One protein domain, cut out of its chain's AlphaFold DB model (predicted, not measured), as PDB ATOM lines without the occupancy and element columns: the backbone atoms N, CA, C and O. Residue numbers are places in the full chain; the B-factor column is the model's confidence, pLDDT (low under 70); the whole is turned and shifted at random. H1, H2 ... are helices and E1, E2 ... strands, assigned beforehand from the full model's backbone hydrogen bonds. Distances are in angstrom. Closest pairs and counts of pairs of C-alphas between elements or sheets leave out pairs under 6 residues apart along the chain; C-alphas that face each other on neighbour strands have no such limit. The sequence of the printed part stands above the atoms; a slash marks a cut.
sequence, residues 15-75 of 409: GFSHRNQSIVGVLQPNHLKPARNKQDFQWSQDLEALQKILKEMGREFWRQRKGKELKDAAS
ATOM      1  N   GLY A  15     161.891 221.203 180.660       49.78
ATOM      2  CA  GLY A  15     161.563 221.563 179.285       49.78
ATOM      3  C   GLY A  15     160.449 220.690 178.703       49.78
ATOM      4  O   GLY A  15     160.636 219.483 178.547       49.78
ATOM      5  N   PHE A  16     159.326 221.293 178.305       64.12
ATOM      6  CA  PHE A  16     158.308 220.622 177.486       64.12
ATOM      7  C   PHE A  16     158.287 221.237 176.086       64.12
ATOM      8  O   PHE A  16     157.983 222.418 175.926       64.12
ATOM      9  N   SER A  17     158.605 220.428 175.073       59.59
ATOM     10  CA  SER A  17     158.593 220.833 173.663       59.59
ATOM     11  C   SER A  17     157.322 220.352 172.966       59.59
ATOM     12  O   SER A  17     156.931 219.190 173.099       59.59
ATOM     13  N   HIS A  18     156.683 221.235 172.203       58.22
ATOM     14  CA  HIS A  18     155.544 220.921 171.352       58.22
ATOM     15  C   HIS A  18     155.648 221.702 170.035       58.22
ATOM     16  O   HIS A  18     155.522 222.923 170.028       58.22
ATOM     17  N   ARG A  19     155.816 220.982 168.913       59.09
ATOM     18  CA  ARG A  19     155.769 221.501 167.527       59.09
ATOM     19  C   ARG A  19     156.444 222.878 167.370       59.09
ATOM     20  O   ARG A  19     155.778 223.882 167.144       59.09
ATOM     21  N   ASN A  20     157.771 222.886 167.490       58.94
ATOM     22  CA  ASN A  20     158.660 224.046 167.309       58.94
ATOM     23  C   ASN A  20     158.610 225.115 168.419       58.94
ATOM     24  O   ASN A  20     159.271 226.140 168.292       58.94
ATOM     25  N   GLN A  21     157.889 224.882 169.520       75.31
ATOM     26  CA  GLN A  21     157.885 225.775 170.681       75.31
ATOM     27  C   GLN A  21     158.227 225.004 171.963       75.31
ATOM     28  O   GLN A  21     157.777 223.874 172.161       75.31
ATOM     29  N   SER A  22     159.006 225.622 172.847       82.31
ATOM     30  CA  SER A  22     159.368 225.087 174.160       82.31
ATOM     31  C   SER A  22     158.797 225.952 175.283       82.31
ATOM     32  O   SER A  22     158.680 227.168 175.157       82.31
ATOM     33  N   ILE A  23     158.468 225.312 176.404       84.12
ATOM     34  CA  ILE A  23     158.292 225.976 177.700       84.12
ATOM     35  C   ILE A  23     159.322 225.445 178.689       84.12
ATOM     36  O   ILE A  23     159.681 224.267 178.638       84.12
ATOM     37  N   VAL A  24     159.775 226.315 179.592       86.75
ATOM     38  CA  VAL A  24     160.706 225.989 180.675       86.75
ATOM     39  C   VAL A  24     160.005 226.261 182.000       86.75
ATOM     40  O   VAL A  24     159.709 227.409 182.320       86.75
ATOM     41  N   GLY A  25     159.733 225.206 182.766       87.12
ATOM     42  CA  GLY A  25     159.255 225.331 184.142       87.12
ATOM     43  C   GLY A  25     160.419 225.537 185.111       87.12
ATOM     44  O   GLY A  25     161.356 224.737 185.121       87.12
ATOM     45  N   VAL A  26     160.336 226.579 185.940       87.94
ATOM     46  CA  VAL A  26     161.229 226.819 187.084       87.94
ATOM     47  C   VAL A  26     160.503 226.395 188.359       87.94
ATOM     48  O   VAL A  26     159.379 226.823 188.602       87.94
ATOM     49  N   LEU A  27     161.145 225.554 189.172       90.88
ATOM     50  CA  LEU A  27     160.624 225.087 190.456       90.88
ATOM     51  C   LEU A  27     161.778 224.903 191.450       90.88
ATOM     52  O   LEU A  27     162.858 224.460 191.062       90.88
ATOM     53  N   GLN A  28     161.530 225.175 192.732       92.00
ATOM     54  CA  GLN A  28     162.465 224.918 193.831       92.00
ATOM     55  C   GLN A  28     161.899 223.835 194.780       92.00
ATOM     56  O   GLN A  28     161.186 224.158 195.733       92.00
ATOM     57  N   PRO A  29     162.173 222.538 194.541       89.06
ATOM     58  CA  PRO A  29     161.575 221.442 195.305       89.06
ATOM     59  C   PRO A  29     162.304 221.201 196.641       89.06
ATOM     60  O   PRO A  29     163.014 220.213 196.812       89.06
ATOM     61  N   ASN A  30     162.109 222.101 197.613       91.81
ATOM     62  CA  ASN A  30     162.792 222.086 198.920       91.81
ATOM     63  C   ASN A  30     162.608 220.792 199.746       91.81
ATOM     64  O   ASN A  30     163.392 220.538 200.656       91.81
ATOM     65  N   HIS A  31     161.588 219.980 199.451       90.19
ATOM     66  CA  HIS A  31     161.332 218.698 200.119       90.19
ATOM     67  C   HIS A  31     162.140 217.522 199.532       90.19
ATOM     68  O   HIS A  31     162.273 216.488 200.187       90.19
ATOM     69  N   LEU A  32     162.695 217.648 198.317       93.44
ATOM     70  CA  LEU A  32     163.436 216.566 197.666       93.44
ATOM     71  C   LEU A  32     164.909 216.542 198.086       93.44
ATOM     72  O   LEU A  32     165.609 217.554 198.078       93.44
ATOM     73  N   LYS A  33     165.415 215.344 198.388       93.25
ATOM     74  CA  LYS A  33     166.819 215.139 198.770       93.25
ATOM     75  C   LYS A  33     167.707 215.102 197.515       93.25
ATOM     76  O   LYS A  33     167.483 214.241 196.661       93.25
ATOM     77  N   PRO A  34     168.731 215.966 197.385       93.88
ATOM     78  CA  PRO A  34     169.660 215.907 196.258       93.88
ATOM     79  C   PRO A  34     170.510 214.629 196.304       93.88
ATOM     80  O   PRO A  34     170.838 214.107 197.375       93.88
ATOM     81  N   ALA A  35     170.881 214.122 195.133       92.62
ATOM     82  CA  ALA A  35     171.786 212.991 194.972       92.62
ATOM     83  C   ALA A  35     173.231 213.355 195.373       92.62
ATOM     84  O   ALA A  35     173.583 214.522 195.551       92.62
ATOM     85  N   ARG A  36     174.101 212.343 195.513       92.56
ATOM     86  CA  ARG A  36     175.480 212.511 196.019       92.56
ATOM     87  C   ARG A  36     176.343 213.458 195.167       92.56
ATOM     88  O   ARG A  36     177.212 214.128 195.714       92.56
ATOM     89  N   ASN A  37     176.097 213.515 193.858       92.38
ATOM     90  CA  ASN A  37     176.740 214.433 192.908       92.38
ATOM     91  C   ASN A  37     176.162 215.865 192.945       92.38
ATOM     92  O   ASN A  37     176.774 216.768 192.385       92.38
ATOM     93  N   LYS A  38     174.997 216.072 193.579       91.06
ATOM     94  CA  LYS A  38     174.171 217.291 193.500       91.06
ATOM     95  C   LYS A  38     173.828 217.729 192.064       91.06
ATOM     96  O   LYS A  38     173.672 218.921 191.826       91.06
ATOM     97  N   GLN A  39     173.722 216.787 191.124       89.88
ATOM     98  CA  GLN A  39     173.224 217.047 189.760       89.88
ATOM     99  C   GLN A  39     171.823 216.453 189.531       89.88
ATOM    100  O   GLN A  39     171.128 216.849 188.604       89.88
ATOM    101  N   ASP A  40     171.400 215.545 190.412       92.00
ATOM    102  CA  ASP A  40     170.115 214.852 190.374       92.00
ATOM    103  C   ASP A  40     169.434 214.906 191.751       92.00
ATOM    104  O   ASP A  40     170.034 215.321 192.750       92.00
ATOM    105  N   PHE A  41     168.200 214.411 191.832       93.88
ATOM    106  CA  PHE A  41     167.533 214.085 193.097       93.88
ATOM    107  C   PHE A  41     167.622 212.581 193.377       93.88
ATOM    108  O   PHE A  41     167.745 211.768 192.461       93.88
ATOM    109  N   GLN A  42     167.575 212.193 194.651       93.31
ATOM    110  CA  GLN A  42     167.482 210.784 195.036       93.31
ATOM    111  C   GLN A  42     166.124 210.224 194.596       93.31
ATOM    112  O   GLN A  42     165.111 210.914 194.700       93.31
ATOM    113  N   TRP A  43     166.094 208.977 194.117       93.69
ATOM    114  CA  TRP A  43     164.839 208.341 193.721       93.69
ATOM    115  C   TRP A  43     163.905 208.188 194.932       93.69
ATOM    116  O   TRP A  43     164.251 207.520 195.908       93.69
ATOM    117  N   SER A  44     162.727 208.807 194.859       95.19
ATOM    118  CA  SER A  44     161.664 208.721 195.861       95.19
ATOM    119  C   SER A  44     160.290 208.774 195.191       95.19
ATOM    120  O   SER A  44     160.161 209.221 194.049       95.19
ATOM    121  N   GLN A  45     159.253 208.343 195.914       95.88
ATOM    122  CA  GLN A  45     157.867 208.452 195.446       95.88
ATOM    123  C   GLN A  45     157.456 209.920 195.245       95.88
ATOM    124  O   GLN A  45     156.734 210.224 194.299       95.88
ATOM    125  N   ASP A  46     157.981 210.840 196.060       93.88
ATOM    126  CA  ASP A  46     157.730 212.284 195.940       93.88
ATOM    127  C   ASP A  46     158.311 212.853 194.636       93.88
ATOM    128  O   ASP A  46     157.658 213.646 193.961       93.88
ATOM    129  N   LEU A  47     159.512 212.412 194.233       93.44
ATOM    130  CA  LEU A  47     160.119 212.793 192.952       93.44
ATOM    131  C   LEU A  47     159.286 212.280 191.767       93.44
ATOM    132  O   LEU A  47     159.088 213.010 190.793       93.44
ATOM    133  N   GLU A  48     158.783 211.045 191.835       94.06
ATOM    134  CA  GLU A  48     157.920 210.474 190.794       94.06
ATOM    135  C   GLU A  48     156.566 211.204 190.713       94.06
ATOM    136  O   GLU A  48     156.130 211.593 189.622       94.06
ATOM    137  N   ALA A  49     155.936 211.469 191.862       94.06
ATOM    138  CA  ALA A  49     154.700 212.238 191.963       94.06
ATOM    139  C   ALA A  49     154.878 213.664 191.417       94.06
ATOM    140  O   ALA A  49     154.078 214.112 190.593       94.06
ATOM    141  N   LEU A  50     155.968 214.347 191.782       93.31
ATOM    142  CA  LEU A  50     156.278 215.683 191.284       93.31
ATOM    143  C   LEU A  50     156.481 215.690 189.762       93.31
ATOM    144  O   LEU A  50     155.911 216.533 189.068       93.31
ATOM    145  N   GLN A  51     157.225 214.723 189.214       92.00
ATOM    146  CA  GLN A  51     157.368 214.579 187.762       92.00
ATOM    147  C   GLN A  51     156.026 214.318 187.062       92.00
ATOM    148  O   GLN A  51     155.823 214.791 185.942       92.00
ATOM    149  N   LYS A  52     155.108 213.569 187.686       93.31
ATOM    150  CA  LYS A  52     153.757 213.318 187.161       93.31
ATOM    151  C   LYS A  52     152.914 214.601 187.141       93.31
ATOM    152  O   LYS A  52     152.287 214.875 186.119       93.31
ATOM    153  N   ILE A  53     152.959 215.398 188.212       94.19
ATOM    154  CA  ILE A  53     152.268 216.696 188.320       94.19
ATOM    155  C   ILE A  53     152.811 217.681 187.276       94.19
ATOM    156  O   ILE A  53     152.040 218.221 186.486       94.19
ATOM    157  N   LEU A  54     154.137 217.840 187.184       91.31
ATOM    158  CA  LEU A  54     154.788 218.696 186.183       91.31
ATOM    159  C   LEU A  54     154.400 218.312 184.745       91.31
ATOM    160  O   LEU A  54     154.140 219.191 183.924       91.31
ATOM    161  N   LYS A  55     154.303 217.007 184.442       88.12
ATOM    162  CA  LYS A  55     153.849 216.506 183.132       88.12
ATOM    163  C   LYS A  55     152.385 216.854 182.832       88.12
ATOM    164  O   LYS A  55     152.077 217.087 181.665       88.12
ATOM    165  N   GLU A  56     151.490 216.904 183.824       91.25
ATOM    166  CA  GLU A  56     150.111 217.368 183.596       91.25
ATOM    167  C   GLU A  56     150.033 218.892 183.478       91.25
ATOM    168  O   GLU A  56     149.421 219.372 182.531       91.25
ATOM    169  N   MET A  57     150.719 219.660 184.335       90.31
ATOM    170  CA  MET A  57     150.760 221.128 184.214       90.31
ATOM    171  C   MET A  57     151.306 221.573 182.847       90.31
ATOM    172  O   MET A  57     150.745 222.466 182.216       90.31
ATOM    173  N   GLY A  58     152.342 220.895 182.335       89.25
ATOM    174  CA  GLY A  58     152.845 221.116 180.978       89.25
ATOM    175  C   GLY A  58     151.810 220.799 179.887       89.25
ATOM    176  O   GLY A  58     151.688 221.553 178.923       89.25
ATOM    177  N   ARG A  59     151.023 219.720 180.034       88.00
ATOM    178  CA  ARG A  59     149.913 219.401 179.110       88.00
ATOM    179  C   ARG A  59     148.796 220.440 179.168       88.00
ATOM    180  O   ARG A  59     148.282 220.817 178.116       88.00
ATOM    181  N   GLU A  60     148.425 220.885 180.362       88.50
ATOM    182  CA  GLU A  60     147.354 221.857 180.583       88.50
ATOM    183  C   GLU A  60     147.725 223.235 180.025       88.50
ATOM    184  O   GLU A  60     146.944 223.809 179.268       88.50
ATOM    185  N   PHE A  61     148.954 223.714 180.251       89.12
ATOM    186  CA  PHE A  61     149.452 224.949 179.636       89.12
ATOM    187  C   PHE A  61     149.308 224.928 178.102       89.12
ATOM    188  O   PHE A  61     148.758 225.853 177.502       89.12
ATOM    189  N   TRP A  62     149.738 223.839 177.449       86.44
ATOM    190  CA  TRP A  62     149.598 223.684 175.995       86.44
ATOM    191  C   TRP A  62     148.140 223.555 175.527       86.44
ATOM    192  O   TRP A  62     147.837 223.913 174.386       86.44
ATOM    193  N   ARG A  63     147.235 223.062 176.381       86.19
ATOM    194  CA  ARG A  63     145.787 222.987 176.125       86.19
ATOM    195  C   ARG A  63     145.163 224.385 176.157       86.19
ATOM    196  O   ARG A  63     144.493 224.770 175.200       86.19
ATOM    197  N   GLN A  64     145.457 225.163 177.199       86.69
ATOM    198  CA  GLN A  64     144.972 226.536 177.367       86.69
ATOM    199  C   GLN A  64     145.504 227.469 176.279       86.69
ATOM    200  O   GLN A  64     144.722 228.209 175.685       86.69
ATOM    201  N   ARG A  65     146.799 227.380 175.943       84.88
ATOM    202  CA  ARG A  65     147.404 228.193 174.880       84.88
ATOM    203  C   ARG A  65     146.713 227.986 173.528       84.88
ATOM    204  O   ARG A  65     146.277 228.961 172.928       84.88
ATOM    205  N   LYS A  66     146.518 226.733 173.098       80.44
ATOM    206  CA  LYS A  66     145.771 226.416 171.864       80.44
ATOM    207  C   LYS A  66     144.314 226.874 171.933       80.44
ATOM    208  O   LYS A  66     143.774 227.369 170.950       80.44
ATOM    209  N   GLY A  67     143.679 226.719 173.097       77.81
ATOM    210  CA  GLY A  67     142.321 227.202 173.343       77.81
ATOM    211  C   GLY A  67     142.193 228.726 173.257       77.81
ATOM    212  O   GLY A  67     141.126 229.214 172.889       77.81
ATOM    213  N   LYS A  68     143.265 229.473 173.552       76.06
ATOM    214  CA  LYS A  68     143.345 230.918 173.320       76.06
ATOM    215  C   LYS A  68     143.606 231.236 171.846       76.06
ATOM    216  O   LYS A  68     142.824 231.970 171.263       76.06
ATOM    217  N   GLU A  69     144.620 230.629 171.227       73.31
ATOM    218  CA  GLU A  69     144.963 230.839 169.808       73.31
ATOM    219  C   GLU A  69     143.750 230.597 168.878       73.31
ATOM    220  O   GLU A  69     143.505 231.380 167.963       73.31
ATOM    221  N   LEU A  70     142.921 229.583 169.164       67.25
ATOM    222  CA  LEU A  70     141.663 229.328 168.446       67.25
ATOM    223  C   LEU A  70     140.568 230.380 168.701       67.25
ATOM    224  O   LEU A  70     139.802 230.684 167.788       67.25
ATOM    225  N   LYS A  71     140.470 230.932 169.917       73.75
ATOM    226  CA  LYS A  71     139.508 231.999 170.246       73.75
ATOM    227  C   LYS A  71     139.902 233.317 169.593       73.75
ATOM    228  O   LYS A  71     139.055 233.947 168.975       73.75
ATOM    229  N   ASP A  72     141.178 233.682 169.672       73.12
ATOM    230  CA  ASP A  72     141.710 234.907 169.077       73.12
ATOM    231  C   ASP A  72     141.536 234.872 167.540       73.12
ATOM    232  O   ASP A  72     141.063 235.843 166.947       73.12
ATOM    233  N   ALA A  73     141.793 233.722 166.897       66.38
ATOM    234  CA  ALA A  73     141.525 233.516 165.470       66.38
ATOM    235  C   ALA A  73     140.021 233.562 165.116       66.38
ATOM    236  O   ALA A  73     139.641 234.175 164.118       66.38
ATOM    237  N   ALA A  74     139.149 232.966 165.937       65.25
ATOM    238  CA  ALA A  74     137.699 233.046 165.738       65.25
ATOM    239  C   ALA A  74     137.170 234.485 165.892       65.25
ATOM    240  O   ALA A  74     136.295 234.902 165.135       65.25
ATOM    241  N   SER A  75     137.731 235.271 166.817       70.75
ATOM    242  CA  SER A  75     137.414 236.694 166.973       70.75
ATOM    243  C   SER A  75     137.859 237.526 165.768       70.75
ATOM    244  O   SER A  75     137.113 238.405 165.351       70.75
TER     245      SER A  75
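This is residues 15 to 75 of the 409 residues of an uncharacterized protein of Digitaria exilis (UniProt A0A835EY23). One long straight helix, H1, makes most of the length of this rod-shaped model, and a small two-strand hairpin, E1 and E2, lies beside its middle. The loop of residues 26 to 44 leads from the hairpin to the beginning of H1 and reaches beyond it, while residues 63 to 75 of H1 stick out at the other end. The printed part has 61 residues, with two named strands and then one named helix along the chain; the sheet, order E1 - E2, is antiparallel and the class is mixed, helices and strands. The whole is only just loose, close to extended, with a radius of gyration of the C-alphas of 15.8 A and spans of 53 by 20 by 16 A.

E1, residues 15 to 18, begins at C-alpha 15 (161.563, 221.563, 179.285) and is 10.0 A long. E2, residues 21 to 25, is 13.5 A long. H1, residues 45 to 75, runs 45.0 A from C-alpha 45 (157.867, 208.452, 195.446) to C-alpha 75 (137.414, 236.694, 166.973).

E1 and E2 form a hairpin with a tight link, their directions 154 degrees apart. N 16 and O 23 are within hydrogen-bond range at 3.0 A, and N 18 and O 21 at 2.9 A. The closest C-alphas of E1 and H1, those of Phe 16 and Gly 58, are 6.5 A apart. E2 and H1 are near each other, with 7 pairs of C-alphas within 10 A. In H1 every O i to N i+4 pair is within hydrogen-bond range.

The two C-alphas farthest apart, those of Arg 36 and Ser 75, are 53.6 A apart. The printed part has no cut, and the link from E2 to H1 is long, with 19 residues. Residues 63 to 75 stand free. The mean pLDDT of the printed part is 84.3, with residues 15 to 20, 70, and 73 to 74 under 70.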